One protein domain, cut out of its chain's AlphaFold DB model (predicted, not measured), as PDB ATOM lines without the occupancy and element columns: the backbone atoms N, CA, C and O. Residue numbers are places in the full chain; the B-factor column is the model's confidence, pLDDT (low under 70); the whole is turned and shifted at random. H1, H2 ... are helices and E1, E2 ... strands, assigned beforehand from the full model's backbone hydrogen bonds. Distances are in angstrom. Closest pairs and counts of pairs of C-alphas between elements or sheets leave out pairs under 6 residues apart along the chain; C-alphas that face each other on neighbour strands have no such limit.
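AT A GLANCE: This is residues 80 to 163 of the 496 residues of an uncharacterized protein of Streptomyces sp. CS014 (UniProt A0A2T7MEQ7). With little regular structure, this is a small three-stranded sheet with one helix over one face and a long looping stretch, residues 84 to 120, reaching out from one end. The 84 printed residues, mixed in class, hold E1, E2, E3 and H1 in that order, with only 32 in named elements. The sheet E1, E2, E3 is an antiparallel meander, each strand beside the one before. The whole is loose, radius of gyration of the C-alphas 15.3 A, spanning 45 by 23 by 20 A.

IN THESE COORDINATES: E1, residues 80 to 83, begins at C-alpha (-41.480, 2.896, -22.789). E2 is 121 to 126, 17.0 A; E3, 132 to 137, 16.8 A. H1, 140 to 155, 22.4 A, ends at (-27.643, 1.687, -25.486).

HOW THE PARTS SIT: Within hydrogen-bond range are N 82 and O 122, 2.8 A, in the hairpin E1 and E2, and N 123 and O 135, 2.8 A, in the hairpin E2 and E3. H1 is on the sheet, making two layers, a helix on one face of a sheet, at a height over the sheet of 9.0 A, and runs along the strands, at 3 degrees to E2 on the local plane; the closest C-alphas of H1 and E2 are those of Ala 143 and Val 123, 6.2 A apart. Every O i to N i+4 pair in H1 is within range.

THE WHOLE: The printed part has no cut. The link E1 to E2 is long. Residues 101 to 107, 127 to 131 and 153 to 163 are among those under pLDDT 70.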
ATOM      1  N   TRP A  80     -40.311   3.674 -23.189       86.81
ATOM      2  CA  TRP A  80     -41.480   2.896 -22.789       86.81
ATOM      3  C   TRP A  80     -42.717   3.329 -23.573       86.81
ATOM      4  O   TRP A  80     -42.752   4.392 -24.199       86.81
ATOM      5  N   ILE A  81     -43.739   2.475 -23.548       88.81
ATOM      6  CA  ILE A  81     -45.018   2.710 -24.219       88.81
ATOM      7  C   ILE A  81     -46.041   3.157 -23.185       88.81
ATOM      8  O   ILE A  81     -46.214   2.521 -22.146       88.81
ATOM      9  N   GLN A  82     -46.763   4.220 -23.504       89.00
ATOM     10  CA  GLN A  82     -47.931   4.682 -22.775       89.00
ATOM     11  C   GLN A  82     -49.193   4.436 -23.617       89.00
ATOM     12  O   GLN A  82     -49.259   4.850 -24.776       89.00
ATOM     13  N   ASP A  83     -50.199   3.771 -23.034       87.81
ATOM     14  CA  ASP A  83     -51.559   3.704 -23.593       87.81
ATOM     15  C   ASP A  83     -52.295   4.997 -23.205       87.81
ATOM     16  O   ASP A  83     -52.500   5.285 -22.019       87.81
ATOM     17  N   LEU A  84     -52.622   5.824 -24.199       87.50
ATOM     18  CA  LEU A  84     -53.318   7.098 -24.013       87.50
ATOM     19  C   LEU A  84     -54.834   6.931 -23.902       87.50
ATOM     20  O   LEU A  84     -55.495   7.825 -23.380       87.50
ATOM     21  N   TRP A  85     -55.383   5.808 -24.363       86.75
ATOM     22  CA  TRP A  85     -56.823   5.558 -24.372       86.75
ATOM     23  C   TRP A  85     -57.302   4.845 -23.113       86.75
ATOM     24  O   TRP A  85     -58.442   5.053 -22.716       86.75
ATOM     25  N   HIS A  86     -56.446   4.048 -22.470       86.19
ATOM     26  CA  HIS A  86     -56.853   3.217 -21.335       86.19
ATOM     27  C   HIS A  86     -55.946   3.364 -20.114       86.19
ATOM     28  O   HIS A  86     -54.747   3.642 -20.230       86.19
ATOM     29  N   THR A  87     -56.519   3.135 -18.933       81.56
ATOM     30  CA  THR A  87     -55.804   2.910 -17.670       81.56
ATOM     31  C   THR A  87     -56.217   1.574 -17.047       81.56
ATOM     32  O   THR A  87     -57.306   1.068 -17.319       81.56
ATOM     33  N   ALA A  88     -55.324   0.986 -16.252       77.75
ATOM     34  CA  ALA A  88     -55.629  -0.194 -15.441       77.75
ATOM     35  C   ALA A  88     -56.207   0.189 -14.068       77.75
ATOM     36  O   ALA A  88     -56.893  -0.623 -13.455       77.75
ATOM     37  N   ASP A  89     -55.946   1.415 -13.616       80.25
ATOM     38  CA  ASP A  89     -56.424   1.923 -12.332       80.25
ATOM     39  C   ASP A  89     -57.917   2.241 -12.417       80.25
ATOM     40  O   ASP A  89     -58.344   2.926 -13.349       80.25
ATOM     41  N   ASP A  90     -58.698   1.751 -11.455       77.50
ATOM     42  CA  ASP A  90     -60.119   2.076 -11.340       77.50
ATOM     43  C   ASP A  90     -60.274   3.571 -11.010       77.50
ATOM     44  O   ASP A  90     -59.799   4.016  -9.961       77.50
ATOM     45  N   PRO A  91     -60.883   4.377 -11.899       76.69
ATOM     46  CA  PRO A  91     -61.033   5.808 -11.679       76.69
ATOM     47  C   PRO A  91     -62.144   6.145 -10.664       76.69
ATOM     48  O   PRO A  91     -62.355   7.326 -10.389       76.69
ATOM     49  N   GLY A  92     -62.832   5.145 -10.099       76.69
ATOM     50  CA  GLY A  92     -63.882   5.315  -9.101       76.69
ATOM     51  C   GLY A  92     -65.282   5.501  -9.704       76.69
ATOM     52  O   GLY A  92     -65.510   5.201 -10.882       76.69
ATOM     53  N   PRO A  93     -66.254   5.989  -8.906       65.69
ATOM     54  CA  PRO A  93     -67.649   6.117  -9.328       65.69
ATOM     55  C   PRO A  93     -67.779   7.014 -10.570       65.69
ATOM     56  O   PRO A  93     -67.448   8.197 -10.524       65.69
ATOM     57  N   GLY A  94     -68.254   6.446 -11.684       70.44
ATOM     58  CA  GLY A  94     -68.378   7.133 -12.979       70.44
ATOM     59  C   GLY A  94     -67.317   6.757 -14.023       70.44
ATOM     60  O   GLY A  94     -67.345   7.278 -15.139       70.44
ATOM     61  N   GLY A  95     -66.397   5.843 -13.701       73.88
ATOM     62  CA  GLY A  95     -65.489   5.236 -14.671       73.88
ATOM     63  C   GLY A  95     -66.217   4.450 -15.760       73.88
ATOM     64  O   GLY A  95     -67.036   3.585 -15.466       73.88
ATOM     65  N   LEU A  96     -65.887   4.711 -17.026       78.94
ATOM     66  CA  LEU A  96     -66.373   3.908 -18.149       78.94
ATOM     67  C   LEU A  96     -65.390   2.771 -18.428       78.94
ATOM     68  O   LEU A  96     -64.248   3.010 -18.833       78.94
ATOM     69  N   GLU A  97     -65.821   1.527 -18.218       79.62
ATOM     70  CA  GLU A  97     -65.059   0.354 -18.649       79.62
ATOM     71  C   GLU A  97     -65.094   0.253 -20.184       79.62
ATOM     72  O   GLU A  97     -66.131   0.441 -20.823       79.62
ATOM     73  N   CYS A  98     -63.951  -0.034 -20.808       75.56
ATOM     74  CA  CYS A  98     -63.879  -0.290 -22.241       75.56
ATOM     75  C   CYS A  98     -64.093  -1.779 -22.530       75.56
ATOM     76  O   CYS A  98     -63.216  -2.609 -22.281       75.56
ATOM     77  N   THR A  99     -65.253  -2.113 -23.091       71.69
ATOM     78  CA  THR A  99     -65.646  -3.493 -23.414       71.69
ATOM     79  C   THR A  99     -65.060  -3.991 -24.737       71.69
ATOM     80  O   THR A  99     -64.775  -5.182 -24.862       71.69
ATOM     81  N   GLU A 100     -64.802  -3.095 -25.694       70.81
ATOM     82  CA  GLU A 100     -64.267  -3.433 -27.021       70.81
ATOM     83  C   GLU A 100     -62.763  -3.746 -27.004       70.81
ATOM     84  O   GLU A 100     -62.283  -4.616 -27.727       70.81
ATOM     85  N   CYS A 101     -61.989  -3.064 -26.153       68.31
ATOM     86  CA  CYS A 101     -60.526  -3.160 -26.136       68.31
ATOM     87  C   CYS A 101     -59.966  -4.183 -25.129       68.31
ATOM     88  O   CYS A 101     -58.811  -4.042 -24.705       68.31
ATOM     89  N   ARG A 102     -60.751  -5.199 -24.736       59.66
ATOM     90  CA  ARG A 102     -60.361  -6.217 -23.739       59.66
ATOM     91  C   ARG A 102     -58.970  -6.801 -24.022       59.66
ATOM     92  O   ARG A 102     -58.661  -7.235 -25.130       59.66
ATOM     93  N   LYS A 103     -58.114  -6.866 -22.994       57.38
ATOM     94  CA  LYS A 103     -56.880  -7.664 -23.071       57.38
ATOM     95  C   LYS A 103     -57.242  -9.150 -23.126       57.38
ATOM     96  O   LYS A 103     -58.154  -9.588 -22.434       57.38
ATOM     97  N   ALA A 104     -56.421  -9.937 -23.816       51.16
ATOM     98  CA  ALA A 104     -56.522 -11.398 -23.935       51.16
ATOM     99  C   ALA A 104     -56.425 -12.201 -22.604       51.16
ATOM    100  O   ALA A 104     -56.250 -13.411 -22.639       51.16
ATOM    101  N   LYS A 105     -56.491 -11.556 -21.427       51.62
ATOM    102  CA  LYS A 105     -56.345 -12.183 -20.097       51.62
ATOM    103  C   LYS A 105     -57.250 -11.567 -19.009       51.62
ATOM    104  O   LYS A 105     -56.826 -11.442 -17.868       51.62
ATOM    105  N   GLY A 106     -58.459 -11.109 -19.346       58.31
ATOM    106  CA  GLY A 106     -59.483 -10.747 -18.342       58.31
ATOM    107  C   GLY A 106     -59.227  -9.492 -17.490       58.31
ATOM    108  O   GLY A 106     -59.999  -9.212 -16.580       58.31
ATOM    109  N   ALA A 107     -58.178  -8.713 -17.770       65.31
ATOM    110  CA  ALA A 107     -57.929  -7.449 -17.080       65.31
ATOM    111  C   ALA A 107     -58.920  -6.365 -17.543       65.31
ATOM    112  O   ALA A 107     -58.985  -6.076 -18.744       65.31
ATOM    113  N   ARG A 108     -59.646  -5.755 -16.593       72.81
ATOM    114  CA  ARG A 108     -60.526  -4.599 -16.835       72.81
ATOM    115  C   ARG A 108     -59.690  -3.388 -17.259       72.81
ATOM    116  O   ARG A 108     -58.605  -3.162 -16.726       72.81
ATOM    117  N   LEU A 109     -60.171  -2.645 -18.252       79.50
ATOM    118  CA  LEU A 109     -59.534  -1.425 -18.747       79.50
ATOM    119  C   LEU A 109     -60.537  -0.286 -18.687       79.50
ATOM    120  O   LEU A 109     -61.640  -0.402 -19.216       79.50
ATOM    121  N   TRP A 110     -60.121   0.833 -18.115       83.19
ATOM    122  CA  TRP A 110     -60.960   2.014 -17.971       83.19
ATOM    123  C   TRP A 110     -60.584   3.060 -19.011       83.19
ATOM    124  O   TRP A 110     -59.399   3.274 -19.293       83.19
ATOM    125  N   GLN A 111     -61.589   3.701 -19.601       85.81
ATOM    126  CA  GLN A 111     -61.402   4.722 -20.621       85.81
ATOM    127  C   GLN A 111     -60.779   5.986 -20.015       85.81
ATOM    128  O   GLN A 111     -61.235   6.519 -19.006       85.81
ATOM    129  N   LYS A 112     -59.727   6.494 -20.659       84.75
ATOM    130  CA  LYS A 112     -59.179   7.831 -20.403       84.75
ATOM    131  C   LYS A 112     -59.935   8.870 -21.229       84.75
ATOM    132  O   LYS A 112     -60.557   8.544 -22.232       84.75
ATOM    133  N   LYS A 113     -59.764  10.154 -20.897       80.94
ATOM    134  CA  LYS A 113     -60.341  11.283 -21.660       80.94
ATOM    135  C   LYS A 113     -60.025  11.268 -23.163       80.94
ATOM    136  O   LYS A 113     -60.801  11.796 -23.943       80.94
ATOM    137  N   ALA A 114     -58.887  10.698 -23.563       78.81
ATOM    138  CA  ALA A 114     -58.464  10.618 -24.962       78.81
ATOM    139  C   ALA A 114     -58.949   9.343 -25.683       78.81
ATOM    140  O   ALA A 114     -58.519   9.085 -26.805       78.81
ATOM    141  N   HIS A 115     -59.794   8.520 -25.051       80.62
ATOM    142  CA  HIS A 115     -60.344   7.307 -25.652       80.62
ATOM    143  C   HIS A 115     -61.093   7.630 -26.956       80.62
ATOM    144  O   HIS A 115     -61.917   8.540 -26.996       80.62
ATOM    145  N   GLY A 116     -60.764   6.922 -28.041       77.50
ATOM    146  CA  GLY A 116     -61.339   7.163 -29.371       77.50
ATOM    147  C   GLY A 116     -60.808   8.404 -30.105       77.50
ATOM    148  O   GLY A 116     -61.170   8.619 -31.259       77.50
ATOM    149  N   GLN A 117     -59.925   9.205 -29.494       77.69
ATOM    150  CA  GLN A 117     -59.359  10.409 -30.109       77.69
ATOM    151  C   GLN A 117     -57.845  10.272 -30.337       77.69
ATOM    152  O   GLN A 117     -57.072   9.935 -29.438       77.69
ATOM    153  N   GLY A 118     -57.398  10.566 -31.561       82.75
ATOM    154  CA  GLY A 118     -55.979  10.542 -31.925       82.75
ATOM    155  C   GLY A 118     -55.350   9.141 -31.913       82.75
ATOM    156  O   GLY A 118     -55.999   8.138 -32.186       82.75
ATOM    157  N   SER A 119     -54.042   9.071 -31.659       85.88
ATOM    158  CA  SER A 119     -53.300   7.801 -31.611       85.88
ATOM    159  C   SER A 119     -53.316   7.202 -30.206       85.88
ATOM    160  O   SER A 119     -52.972   7.885 -29.244       85.88
ATOM    161  N   ARG A 120     -53.647   5.909 -30.099       86.56
ATOM    162  CA  ARG A 120     -53.710   5.179 -28.823       86.56
ATOM    163  C   ARG A 120     -52.351   5.010 -28.143       86.56
ATOM    164  O   ARG A 120     -52.274   5.059 -26.917       86.56
ATOM    165  N   TRP A 121     -51.289   4.784 -28.912       88.50
ATOM    166  CA  TRP A 121     -49.980   4.421 -28.372       88.50
ATOM    167  C   TRP A 121     -49.018   5.600 -28.459       88.50
ATOM    168  O   TRP A 121     -48.854   6.202 -29.519       88.50
ATOM    169  N   GLN A 122     -48.347   5.916 -27.356       90.69
ATOM    170  CA  GLN A 122     -47.295   6.926 -27.323       90.69
ATOM    171  C   GLN A 122     -46.015   6.322 -26.761       90.69
ATOM    172  O   GLN A 122     -45.991   5.824 -25.641       90.69
ATOM    173  N   VAL A 123     -44.944   6.384 -27.541       89.62
ATOM    174  CA  VAL A 123     -43.600   6.022 -27.097       89.62
ATOM    175  C   VAL A 123     -42.951   7.252 -26.480       89.62
ATOM    176  O   VAL A 123     -42.943   8.313 -27.106       89.62
ATOM    177  N   ILE A 124     -42.417   7.120 -25.269       86.75
ATOM    178  CA  ILE A 124     -41.747   8.195 -24.525       86.75
ATOM    179  C   ILE A 124     -40.347   7.723 -24.156       86.75
ATOM    180  O   ILE A 124     -40.162   6.562 -23.800       86.75
ATOM    181  N   TRP A 125     -39.366   8.618 -24.244       85.75
ATOM    182  CA  TRP A 125     -38.001   8.369 -23.785       85.75
ATOM    183  C   TRP A 125     -37.351   9.666 -23.297       85.75
ATOM    184  O   TRP A 125     -37.834  10.767 -23.576       85.75
ATOM    185  N   TYR A 126     -36.245   9.526 -22.573       75.25
ATOM    186  CA  TYR A 126     -35.337  10.626 -22.266       75.25
ATOM    187  C   TYR A 126     -34.104  10.512 -23.161       75.25
ATOM    188  O   TYR A 126     -33.574   9.416 -23.346       75.25
ATOM    189  N   ASP A 127     -33.664  11.622 -23.751       65.69
ATOM    190  CA  ASP A 127     -32.397  11.658 -24.481       65.69
ATOM    191  C   ASP A 127     -31.191  11.744 -23.523       65.69
ATOM    192  O   ASP A 127     -31.338  11.895 -22.309       65.69
ATOM    193  N   LEU A 128     -29.973  11.680 -24.070       54.69
ATOM    194  CA  LEU A 128     -28.734  11.772 -23.279       54.69
ATOM    195  C   LEU A 128     -28.514  13.145 -22.617       54.69
ATOM    196  O   LEU A 128     -27.585  13.305 -21.831       54.69
ATOM    197  N   THR A 129     -29.350  14.141 -22.925       55.19
ATOM    198  CA  THR A 129     -29.353  15.454 -22.264       55.19
ATOM    199  C   THR A 129     -30.372  15.532 -21.123       55.19
ATOM    200  O   THR A 129     -30.447  16.548 -20.434       55.19
ATOM    201  N   GLY A 130     -31.146  14.462 -20.898       59.09
ATOM    202  CA  GLY A 130     -32.217  14.400 -19.907       59.09
ATOM    203  C   GLY A 130     -33.534  15.020 -20.382       59.09
ATOM    204  O   GLY A 130     -34.455  15.190 -19.580       59.09
ATOM    205  N   LYS A 131     -33.662  15.363 -21.670       67.00
ATOM    206  CA  LYS A 131     -34.887  15.941 -22.228       67.00
ATOM    207  C   LYS A 131     -35.881  14.838 -22.593       67.00
ATOM    208  O   LYS A 131     -35.528  13.861 -23.248       67.00
ATOM    209  N   ARG A 132     -37.144  15.014 -22.187       80.25
ATOM    210  CA  ARG A 132     -38.250  14.103 -22.515       80.25
ATOM    211  C   ARG A 132     -38.710  14.317 -23.957       80.25
ATOM    212  O   ARG A 132     -39.125  15.418 -24.314       80.25
ATOM    213  N   GLU A 133     -38.711  13.250 -24.741       83.00
ATOM    214  CA  GLU A 133     -39.197  13.211 -26.120       83.00
ATOM    215  C   GLU A 133     -40.338  12.183 -26.257       83.00
ATOM    216  O   GLU A 133     -40.511  11.305 -25.403       83.00
ATOM    217  N   LYS A 134     -41.176  12.330 -27.294       87.56
ATOM    218  CA  LYS A 134     -42.348  11.464 -27.513       87.56
ATOM    219  C   LYS A 134     -42.670  11.251 -28.994       87.56
ATOM    220  O   LYS A 134     -42.508  12.163 -29.802       87.56
ATOM    221  N   LYS A 135     -43.197  10.073 -29.337       85.44
ATOM    222  CA  LYS A 135     -43.715   9.731 -30.672       85.44
ATOM    223  C   LYS A 135     -45.050   8.998 -30.549       85.44
ATOM    224  O   LYS A 135     -45.159   8.035 -29.798       85.44
ATOM    225  N   ASN A 136     -46.050   9.452 -31.297       88.88
ATOM    226  CA  ASN A 136     -47.364   8.814 -31.357       88.88
ATOM    227  C   ASN A 136     -47.373   7.726 -32.443       88.88
ATOM    228  O   ASN A 136     -46.864   7.955 -33.539       88.88
ATOM    229  N   CYS A 137     -47.966   6.575 -32.139       85.56
ATOM    230  CA  CYS A 137     -48.089   5.412 -33.016       85.56
ATOM    231  C   CYS A 137     -49.552   4.957 -33.064       85.56
ATOM    232  O   CYS A 137     -50.254   4.952 -32.046       85.56
ATOM    233  N   LYS A 138     -50.023   4.552 -34.247       81.56
ATOM    234  CA  LYS A 138     -51.428   4.152 -34.429       81.56
ATOM    235  C   LYS A 138     -51.682   2.741 -33.904       81.56
ATOM    236  O   LYS A 138     -52.744   2.475 -33.351       81.56
ATOM    237  N   THR A 139     -50.696   1.849 -34.021       85.06
ATOM    238  CA  THR A 139     -50.815   0.438 -33.623       85.06
ATOM    239  C   THR A 139     -49.794   0.056 -32.551       85.06
ATOM    240  O   THR A 139     -48.730   0.666 -32.435       85.06
ATOM    241  N   LYS A 140     -50.109  -0.975 -31.758       82.31
ATOM    242  CA  LYS A 140     -49.204  -1.483 -30.718       82.31
ATOM    243  C   LYS A 140     -47.903  -2.066 -31.300       82.31
ATOM    244  O   LYS A 140     -46.845  -1.698 -30.795       82.31
ATOM    245  N   PRO A 141     -47.930  -2.872 -32.385       87.12
ATOM    246  CA  PRO A 141     -46.703  -3.394 -32.992       87.12
ATOM    247  C   PRO A 141     -45.752  -2.295 -33.493       87.12
ATOM    248  O   PRO A 141     -44.534  -2.422 -33.371       87.12
ATOM    249  N   GLU A 142     -46.289  -1.186 -34.013       82.69
ATOM    250  CA  GLU A 142     -45.495  -0.019 -34.417       82.69
ATOM    251  C   GLU A 142     -44.797   0.645 -33.216       82.69
ATOM    252  O   GLU A 142     -43.619   1.014 -33.296       82.69
ATOM    253  N   ALA A 143     -45.506   0.763 -32.088       85.88
ATOM    254  CA  ALA A 143     -44.953   1.290 -30.845       85.88
ATOM    255  C   ALA A 143     -43.861   0.368 -30.271       85.88
ATOM    256  O   ALA A 143     -42.789   0.853 -29.910       85.88
ATOM    257  N   ASP A 144     -44.082  -0.951 -30.269       84.00
ATOM    258  CA  ASP A 144     -43.104  -1.955 -29.823       84.00
ATOM    259  C   ASP A 144     -41.820  -1.922 -30.673       84.00
ATOM    260  O   ASP A 144     -40.710  -1.916 -30.132       84.00
ATOM    261  N   LYS A 145     -41.949  -1.832 -32.007       86.75
ATOM    262  CA  LYS A 145     -40.804  -1.668 -32.920       86.75
ATOM    263  C   LYS A 145     -40.033  -0.381 -32.619       86.75
ATOM    264  O   LYS A 145     -38.812  -0.408 -32.485       86.75
ATOM    265  N   THR A 146     -40.751   0.729 -32.460       81.75
ATOM    266  CA  THR A 146     -40.163   2.043 -32.169       81.75
ATOM    267  C   THR A 146     -39.397   2.038 -30.838       81.75
ATOM    268  O   THR A 146     -38.290   2.568 -30.772       81.75
ATOM    269  N   VAL A 147     -39.933   1.408 -29.786       85.38
ATOM    270  CA  VAL A 147     -39.238   1.265 -28.493       85.38
ATOM    271  C   VAL A 147     -37.935   0.486 -28.637       85.38
ATOM    272  O   VAL A 147     -36.912   0.923 -28.113       85.38
ATOM    273  N   ARG A 148     -37.939  -0.633 -29.372       82.88
ATOM    274  CA  ARG A 148     -36.722  -1.428 -29.614       82.88
ATOM    275  C   ARG A 148     -35.649  -0.615 -30.337       82.88
ATOM    276  O   ARG A 148     -34.496  -0.626 -29.916       82.88
ATOM    277  N   GLU A 149     -36.028   0.127 -31.376       80.50
ATOM    278  CA  GLU A 149     -35.106   0.991 -32.124       80.50
ATOM    279  C   GLU A 149     -34.508   2.106 -31.257       80.50
ATOM    280  O   GLU A 149     -33.314   2.393 -31.354       80.50
ATOM    281  N   ILE A 150     -35.319   2.743 -30.406       81.19
ATOM    282  CA  ILE A 150     -34.847   3.818 -29.525       81.19
ATOM    283  C   ILE A 150     -33.932   3.256 -28.435       81.19
ATOM    284  O   ILE A 150     -32.860   3.813 -28.215       81.19
ATOM    285  N   ASN A 151     -34.294   2.132 -27.811       79.94
ATOM    286  CA  ASN A 151     -33.457   1.482 -26.799       79.94
ATOM    287  C   ASN A 151     -32.107   1.030 -27.367       79.94
ATOM    288  O   ASN A 151     -31.086   1.245 -26.723       79.94
ATOM    289  N   ALA A 152     -32.073   0.490 -28.591       74.50
ATOM    290  CA  ALA A 152     -30.818   0.139 -29.259       74.50
ATOM    291  C   ALA A 152     -29.918   1.369 -29.484       74.50
ATOM    292  O   ALA A 152     -28.706   1.301 -29.287       74.50
ATOM    293  N   LYS A 153     -30.504   2.518 -29.849       68.25
ATOM    294  CA  LYS A 153     -29.762   3.774 -30.044       68.25
ATOM    295  C   LYS A 153     -29.272   4.379 -28.724       68.25
ATOM    296  O   LYS A 153     -28.128   4.819 -28.658       68.25
ATOM    297  N   LEU A 154     -30.102   4.366 -27.677       69.38
ATOM    298  CA  LEU A 154     -29.719   4.824 -26.336       69.38
ATOM    299  C   LEU A 154     -28.595   3.954 -25.753       69.38
ATOM    300  O   LEU A 154     -27.620   4.494 -25.237       69.38
ATOM    301  N   ALA A 155     -28.679   2.629 -25.915       65.75
ATOM    302  CA  ALA A 155     -27.643   1.687 -25.486       65.75
ATOM    303  C   ALA A 155     -26.307   1.891 -26.223       65.75
ATOM    304  O   ALA A 155     -25.244   1.701 -25.640       65.75
ATOM    305  N   ALA A 156     -26.349   2.337 -27.481       60.75
ATOM    306  CA  ALA A 156     -25.163   2.695 -28.255       60.75
ATOM    307  C   ALA A 156     -24.559   4.069 -27.879       60.75
ATOM    308  O   ALA A 156     -23.629   4.526 -28.541       60.75
ATOM    309  N   GLY A 157     -25.085   4.758 -26.855       53.47
ATOM    310  CA  GLY A 157     -24.608   6.084 -26.453       53.47
ATOM    311  C   GLY A 157     -24.913   7.175 -27.483       53.47
ATOM    312  O   GLY A 157     -24.264   8.221 -27.495       53.47
ATOM    313  N   LEU A 158     -25.900   6.951 -28.354       55.50
ATOM    314  CA  LEU A 158     -26.320   7.926 -29.351       55.50
ATOM    315  C   LEU A 158     -27.343   8.869 -28.722       55.50
ATOM    316  O   LEU A 158     -28.393   8.441 -28.238       55.50
ATOM    317  N   ALA A 159     -27.060  10.171 -28.751       50.66
ATOM    318  CA  ALA A 159     -28.043  11.179 -28.383       50.66
ATOM    319  C   ALA A 159     -29.174  11.116 -29.413       50.66
ATOM    320  O   ALA A 159     -29.043  11.623 -30.526       50.66
ATOM    321  N   VAL A 160     -30.285  10.463 -29.065       51.56
ATOM    322  CA  VAL A 160     -31.465  10.356 -29.934       51.56
ATOM    323  C   VAL A 160     -32.237  11.675 -29.903       51.56
ATOM    324  O   VAL A 160     -33.396  11.745 -29.502       51.56
ATOM    325  N   ASN A 161     -31.574  12.750 -30.320       55.16
ATOM    326  CA  ASN A 161     -32.219  14.006 -30.636       55.16
ATOM    327  C   ASN A 161     -32.568  13.971 -32.127       55.16
ATOM    328  O   ASN A 161     -31.772  14.337 -32.991       55.16
ATOM    329  N   PHE A 162     -33.784  13.518 -32.438       55.00
ATOM    330  CA  PHE A 162     -34.288  13.465 -33.815       55.00
ATOM    331  C   PHE A 162     -34.262  14.831 -34.512       55.00
ATOM    332  O   PHE A 162     -34.186  14.881 -35.736       55.00
ATOM    333  N   ARG A 163     -34.290  15.942 -33.762       56.38
ATOM    334  CA  ARG A 163     -34.143  17.291 -34.323       56.38
ATOM    335  C   ARG A 163     -32.692  17.589 -34.705       56.38
ATOM    336  O   ARG A 163     -32.469  18.169 -35.759       56.38
TER     337      ARG A 163